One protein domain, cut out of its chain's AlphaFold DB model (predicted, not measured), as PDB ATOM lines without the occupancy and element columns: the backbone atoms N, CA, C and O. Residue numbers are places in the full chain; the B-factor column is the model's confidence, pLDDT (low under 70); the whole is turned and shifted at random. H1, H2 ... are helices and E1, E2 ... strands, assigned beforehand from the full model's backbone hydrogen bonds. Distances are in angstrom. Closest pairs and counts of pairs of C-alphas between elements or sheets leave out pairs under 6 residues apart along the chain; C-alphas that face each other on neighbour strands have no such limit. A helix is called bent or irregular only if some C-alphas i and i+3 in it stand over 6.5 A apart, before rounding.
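AT A GLANCE: This is residues 3 to 11 and 18 to 57 of the 61 residues of an uncharacterized protein of Bacteroides ovatus (UniProt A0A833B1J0). A long, bent ribbon of two antiparallel strands, E1 and E3, makes much of the length; the short strand E2 and the helix H1 pack on it, mostly on E1, and the small helix H2 lies beyond the end where E3 begins. The loop of residues 34 to 39 swings out from H1 to H2. The printed part has 49 residues, with two named helices and three named strands in the order E1, E2, H1, H2, E3; the sheet's order is E1 - E3, and the class is mixed, helices and strands. The whole is compact by its radius of gyration of the C-alphas, 10.9 A, yet elongated in outline, spanning 34 by 19 by 14 A.

IN THESE COORDINATES: E1 is residues 3 to 10, starting with C-alpha 3 at (175.466, 130.161, 155.226) and 20.1 A long from first to last C-alpha; it bends by 53 degrees at residue 7. E2, residues 18 to 22, is 9.5 A long. H1, residues 25 to 33, is 12.4 A long and begins with C-alpha 25 at (189.986, 128.598, 164.688). H2, residues 40 to 45, is 8.7 A long. E3, residues 49 to 57, is 22.9 A long, bends by 54 degrees at residue 52 and ends with C-alpha 57 at (171.274, 128.091, 159.709).

HOW THE PARTS SIT: E1 and E3 are antiparallel neighbours, with 146 degrees between their N-to-C directions. N 4 and O 55, at 2.9 A, and N 10 and O 49, at 2.8 A, are within hydrogen-bond range. The C-alphas of Tyr 7 and Lys 52, where the two strands bend, face each other at 4.5 A. E2 pairs with no named strand; its closest C-alphas to E1 are those of Gln 21 and Val 8, 4.6 A apart. E2 and E3 are near each other, with 8 pairs of C-alphas within 10 A. The closest C-alphas of H1 and E1 are those of Arg 25 and Tyr 7, 5.5 A apart; those of H1 and E3 are Arg 25 and Cys 50, 6.9 A apart. H1 and H2 are close but not clearly touching, the closest C-alphas being those of Cys 33 and Trp 40, 6.5 A apart. Their lines are about perpendicular, at 85 degrees. H2 is apart from E1 and E2. In H1 and H2 every O i to N i+4 pair is within hydrogen-bond range.

THE WHOLE: The two C-alphas farthest apart are those of Glu 3 and Ser 37, 34.7 A. Residues 12 to 17 are not printed, and C-alphas 11 and 18 are 11.0 A apart across the cut. Of the links printed whole, E2 to H1 and H2 to E3 are tight, H1 to H2 is short, and none is long. The mean pLDDT of the printed part is 95.9, and no printed residue is under 70.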
ATOM      1  N   GLU A   3     174.265 130.986 155.262       87.94
ATOM      2  CA  GLU A   3     175.466 130.161 155.226       87.94
ATOM      3  C   GLU A   3     176.620 130.934 155.859       87.94
ATOM      4  O   GLU A   3     176.893 132.069 155.476       87.94
ATOM      5  N   ASP A   4     177.314 130.315 156.809       92.94
ATOM      6  CA  ASP A   4     178.540 130.863 157.381       92.94
ATOM      7  C   ASP A   4     179.663 129.831 157.355       92.94
ATOM      8  O   ASP A   4     179.472 128.617 157.239       92.94
ATOM      9  N   ILE A   5     180.876 130.350 157.495       95.38
ATOM     10  CA  ILE A   5     182.092 129.569 157.627       95.38
ATOM     11  C   ILE A   5     182.543 129.612 159.080       95.38
ATOM     12  O   ILE A   5     182.806 130.679 159.635       95.38
ATOM     13  N   MET A   6     182.674 128.437 159.686       96.75
ATOM     14  CA  MET A   6     183.051 128.290 161.090       96.75
ATOM     15  C   MET A   6     184.108 127.201 161.259       96.75
ATOM     16  O   MET A   6     184.552 126.578 160.294       96.75
ATOM     17  N   TYR A   7     184.558 127.001 162.491       98.12
ATOM     18  CA  TYR A   7     185.525 125.985 162.875       98.12
ATOM     19  C   TYR A   7     184.948 125.112 163.978       98.12
ATOM     20  O   TYR A   7     184.370 125.646 164.920       98.12
ATOM     21  N   VAL A   8     185.150 123.801 163.871       97.75
ATOM     22  CA  VAL A   8     184.706 122.795 164.848       97.75
ATOM     23  C   VAL A   8     185.839 121.825 165.164       97.75
ATOM     24  O   VAL A   8     186.695 121.557 164.313       97.75
ATOM     25  N   ILE A   9     185.849 121.287 166.380       98.19
ATOM     26  CA  ILE A   9     186.677 120.140 166.732       98.19
ATOM     27  C   ILE A   9     186.039 118.872 166.171       98.19
ATOM     28  O   ILE A   9     184.824 118.695 166.187       98.19
ATOM     29  N   VAL A  10     186.895 117.999 165.661       98.12
ATOM     30  CA  VAL A  10     186.556 116.682 165.142       98.12
ATOM     31  C   VAL A  10     187.427 115.664 165.867       98.12
ATOM     32  O   VAL A  10     188.654 115.835 165.944       98.12
ATOM     33  N   TYR A  11     186.784 114.639 166.418       98.00
ATOM     34  CA  TYR A  11     187.434 113.491 167.036       98.00
ATOM     35  C   TYR A  11     188.229 112.677 165.998       98.00
ATOM     36  O   TYR A  11     188.016 112.821 164.791       98.00
ATOM     37  N   MET A  18     179.957 119.617 168.057       91.81
ATOM     38  CA  MET A  18     179.176 120.794 167.636       91.81
ATOM     39  C   MET A  18     179.264 121.995 168.591       91.81
ATOM     40  O   MET A  18     179.315 123.134 168.136       91.81
ATOM     41  N   ASN A  19     179.367 121.784 169.906       91.38
ATOM     42  CA  ASN A  19     179.486 122.879 170.878       91.38
ATOM     43  C   ASN A  19     180.812 123.659 170.777       91.38
ATOM     44  O   ASN A  19     180.904 124.765 171.294       91.38
ATOM     45  N   THR A  20     181.819 123.141 170.068       94.81
ATOM     46  CA  THR A  20     183.091 123.854 169.824       94.81
ATOM     47  C   THR A  20     183.042 124.793 168.618       94.81
ATOM     48  O   THR A  20     184.057 125.397 168.255       94.81
ATOM     49  N   GLN A  21     181.883 124.916 167.972       95.25
ATOM     50  CA  GLN A  21     181.686 125.736 166.787       95.25
ATOM     51  C   GLN A  21     181.974 127.218 167.062       95.25
ATOM     52  O   GLN A  21     181.266 127.869 167.827       95.25
ATOM     53  N   LYS A  22     182.991 127.784 166.398       96.62
ATOM     54  CA  LYS A  22     183.346 129.217 166.478       96.62
ATOM     55  C   LYS A  22     183.709 129.792 165.118       96.62
ATOM     56  O   LYS A  22     184.257 129.099 164.269       96.62
ATOM     57  N   TYR A  23     183.525 131.099 164.947       96.50
ATOM     58  CA  TYR A  23     183.964 131.812 163.738       96.50
ATOM     59  C   TYR A  23     185.486 131.792 163.537       96.50
ATOM     60  O   TYR A  23     185.971 131.834 162.409       96.50
ATOM     61  N   TYR A  24     186.258 131.681 164.622       97.25
ATOM     62  CA  TYR A  24     187.717 131.695 164.569       97.25
ATOM     63  C   TYR A  24     188.314 130.397 165.102       97.25
ATOM     64  O   TYR A  24     188.064 130.005 166.244       97.25
ATOM     65  N   ARG A  25     189.224 129.803 164.319       97.56
ATOM     66  CA  ARG A  25     189.986 128.598 164.688       97.56
ATOM     67  C   ARG A  25     190.635 128.701 166.069       97.56
ATOM     68  O   ARG A  25     190.599 127.749 166.841       97.56
ATOM     69  N   ARG A  26     191.224 129.861 166.389       97.44
ATOM     70  CA  ARG A  26     191.900 130.089 167.678       97.44
ATOM     71  C   ARG A  26     190.953 129.958 168.871       97.44
ATOM     72  O   ARG A  26     191.368 129.441 169.897       97.44
ATOM     73  N   PHE A  27     189.702 130.395 168.731       97.81
ATOM     74  CA  PHE A  27     188.720 130.334 169.813       97.81
ATOM     75  C   PHE A  27     188.147 128.928 169.958       97.81
ATOM     76  O   PHE A  27     188.049 128.453 171.078       97.81
ATOM     77  N   CYS A  28     187.896 128.233 168.844       97.25
ATOM     78  CA  CYS A  28     187.519 126.815 168.849       97.25
ATOM     79  C   CYS A  28     188.559 125.959 169.602       97.25
ATOM     80  O   CYS A  28     188.217 125.195 170.498       97.25
ATOM     81  N   ILE A  29     189.850 126.150 169.297       97.50
ATOM     82  CA  ILE A  29     190.942 125.435 169.977       97.50
ATOM     83  C   ILE A  29     191.091 125.872 171.438       97.50
ATOM     84  O   ILE A  29     191.319 125.018 172.292       97.50
ATOM     85  N   LYS A  30     190.996 127.180 171.727       96.50
ATOM     86  CA  LYS A  30     191.113 127.706 173.094       96.50
ATOM     87  C   LYS A  30     190.044 127.099 173.999       96.50
ATOM     88  O   LYS A  30     190.408 126.561 175.033       96.50
ATOM     89  N   GLU A  31     188.784 127.140 173.576       94.88
ATOM     90  CA  GLU A  31     187.648 126.600 174.332       94.88
ATOM     91  C   GLU A  31     187.765 125.085 174.525       94.88
ATOM     92  O   GLU A  31     187.565 124.589 175.623       94.88
ATOM     93  N   TRP A  32     188.200 124.345 173.498       96.19
ATOM     94  CA  TRP A  32     188.464 122.908 173.633       96.19
ATOM     95  C   TRP A  32     189.546 122.580 174.669       96.19
ATOM     96  O   TRP A  32     189.484 121.555 175.342       96.19
ATOM     97  N   CYS A  33     190.577 123.418 174.768       96.19
ATOM     98  CA  CYS A  33     191.670 123.205 175.716       96.19
ATOM     99  C   CYS A  33     191.384 123.816 177.097       96.19
ATOM    100  O   CYS A  33     192.190 123.636 178.009       96.19
ATOM    101  N   GLU A  34     190.285 124.550 177.262       95.06
ATOM    102  CA  GLU A  34     189.943 125.213 178.516       95.06
ATOM    103  C   GLU A  34     189.599 124.172 179.589       95.06
ATOM    104  O   GLU A  34     188.867 123.216 179.344       95.06
ATOM    105  N   GLY A  35     190.218 124.293 180.768       90.19
ATOM    106  CA  GLY A  35     190.071 123.315 181.854       90.19
ATOM    107  C   GLY A  35     190.722 121.945 181.604       90.19
ATOM    108  O   GLY A  35     190.635 121.066 182.459       90.19
ATOM    109  N   CYS A  36     191.406 121.740 180.472       92.38
ATOM    110  CA  CYS A  36     192.090 120.487 180.157       92.38
ATOM    111  C   CYS A  36     193.581 120.536 180.522       92.38
ATOM    112  O   CYS A  36     194.279 121.506 180.240       92.38
ATOM    113  N   SER A  37     194.124 119.427 181.033       94.44
ATOM    114  CA  SER A  37     195.574 119.269 181.264       94.44
ATOM    115  C   SER A  37     196.389 119.080 179.974       94.44
ATOM    116  O   SER A  37     197.618 119.133 179.992       94.44
ATOM    117  N   ARG A  38     195.717 118.841 178.838       96.25
ATOM    118  CA  ARG A  38     196.339 118.611 177.530       96.25
ATOM    119  C   ARG A  38     196.347 119.880 176.682       96.25
ATOM    120  O   ARG A  38     195.321 120.510 176.458       96.25
ATOM    121  N   THR A  39     197.507 120.174 176.109       96.88
ATOM    122  CA  THR A  39     197.689 121.197 175.075       96.88
ATOM    123  C   THR A  39     197.072 120.770 173.741       96.88
ATOM    124  O   THR A  39     196.974 119.580 173.427       96.88
ATOM    125  N   TRP A  40     196.778 121.740 172.869       97.75
ATOM    126  CA  TRP A  40     196.346 121.456 171.496       97.75
ATOM    127  C   TRP A  40     197.320 120.548 170.728       97.75
ATOM    128  O   TRP A  40     196.897 119.678 169.970       97.75
ATOM    129  N   LYS A  41     198.636 120.700 170.939       98.12
ATOM    130  CA  LYS A  41     199.654 119.861 170.284       98.12
ATOM    131  C   LYS A  41     199.510 118.386 170.675       98.12
ATOM    132  O   LYS A  41     199.715 117.520 169.828       98.12
ATOM    133  N   GLN A  42     199.159 118.097 171.930       98.31
ATOM    134  CA  GLN A  42     198.907 116.730 172.396       98.31
ATOM    135  C   GLN A  42     197.624 116.168 171.777       98.31
ATOM    136  O   GLN A  42     197.666 115.082 171.206       98.31
ATOM    137  N   TRP A  43     196.529 116.932 171.779       97.75
ATOM    138  CA  TRP A  43     195.286 116.530 171.110       97.75
ATOM    139  C   TRP A  43     195.487 116.252 169.618       97.75
ATOM    140  O   TRP A  43     195.048 115.226 169.102       97.75
ATOM    141  N   TYR A  44     196.230 117.117 168.926       98.00
ATOM    142  CA  TYR A  44     196.536 116.940 167.511       98.00
ATOM    143  C   TYR A  44     197.290 115.631 167.230       98.00
ATOM    144  O   TYR A  44     196.965 114.926 166.270       98.00
ATOM    145  N   LYS A  45     198.261 115.275 168.083       98.44
ATOM    146  CA  LYS A  45     198.979 113.991 168.004       98.44
ATOM    147  C   LYS A  45     198.059 112.789 168.230       98.44
ATOM    148  O   LYS A  45     198.286 111.752 167.626       98.44
ATOM    149  N   MET A  46     197.016 112.943 169.043       97.69
ATOM    150  CA  MET A  46     195.999 111.912 169.283       97.69
ATOM    151  C   MET A  46     194.963 111.796 168.153       97.69
ATOM    152  O   MET A  46     194.045 110.997 168.262       97.69
ATOM    153  N   GLY A  47     195.084 112.580 167.076       98.12
ATOM    154  CA  GLY A  47     194.204 112.497 165.905       98.12
ATOM    155  C   GLY A  47     193.108 113.559 165.846       98.12
ATOM    156  O   GLY A  47     192.447 113.685 164.820       98.12
ATOM    157  N   TYR A  48     192.965 114.395 166.875       98.19
ATOM    158  CA  TYR A  48     191.968 115.466 166.883       98.19
ATOM    159  C   TYR A  48     192.292 116.524 165.833       98.19
ATOM    160  O   TYR A  48     193.461 116.848 165.571       98.19
ATOM    161  N   ARG A  49     191.258 117.103 165.226       98.19
ATOM    162  CA  ARG A  49     191.402 118.152 164.210       98.19
ATOM    163  C   ARG A  49     190.457 119.305 164.503       98.19
ATOM    164  O   ARG A  49     189.348 119.100 164.961       98.19
ATOM    165  N   CYS A  50     190.896 120.521 164.196       98.06
ATOM    166  CA  CYS A  50     190.016 121.683 164.122       98.06
ATOM    167  C   CYS A  50     189.774 121.962 162.637       98.06
ATOM    168  O   CYS A  50     190.719 122.303 161.917       98.06
ATOM    169  N   LYS A  51     188.550 121.726 162.166       97.94
ATOM    170  CA  LYS A  51     188.179 121.758 160.747       97.94
ATOM    171  C   LYS A  51     187.346 122.993 160.446       97.94
ATOM    172  O   LYS A  51     186.479 123.358 161.229       97.94
ATOM    173  N   LYS A  52     187.620 123.617 159.300       97.56
ATOM    174  CA  LYS A  52     186.781 124.666 158.719       97.56
ATOM    175  C   LYS A  52     185.549 123.996 158.110       97.56
ATOM    176  O   LYS A  52     185.709 123.067 157.323       97.56
ATOM    177  N   VAL A  53     184.360 124.448 158.479       95.19
ATOM    178  CA  VAL A  53     183.079 123.877 158.052       95.19
ATOM    179  C   VAL A  53     182.170 124.967 157.506       95.19
ATOM    180  O   VAL A  53     182.245 126.121 157.930       95.19
ATOM    181  N   LYS A  54     181.324 124.584 156.550       95.75
ATOM    182  CA  LYS A  54     180.212 125.396 156.067       95.75
ATOM    183  C   LYS A  54     178.980 125.007 156.878       95.75
ATOM    184  O   LYS A  54     178.649 123.826 156.928       95.75
ATOM    185  N   VAL A  55     178.353 125.975 157.537       91.94
ATOM    186  CA  VAL A  55     177.165 125.758 158.369       91.94
ATOM    187  C   VAL A  55     176.000 126.509 157.754       91.94
ATOM    188  O   VAL A  55     176.143 127.678 157.397       91.94
ATOM    189  N   THR A  56     174.858 125.837 157.645       92.81
ATOM    190  CA  THR A  56     173.602 126.426 157.184       92.81
ATOM    191  C   THR A  56     172.675 126.574 158.378       92.81
ATOM    192  O   THR A  56     172.388 125.593 159.059       92.81
ATOM    193  N   PHE A  57     172.222 127.798 158.640       86.75
ATOM    194  CA  PHE A  57     171.274 128.091 159.709       86.75
ATOM    195  C   PHE A  57     169.880 128.355 159.148       86.75
ATOM    196  O   PHE A  57     169.703 129.090 158.163       86.75
TER     197      PHE A  57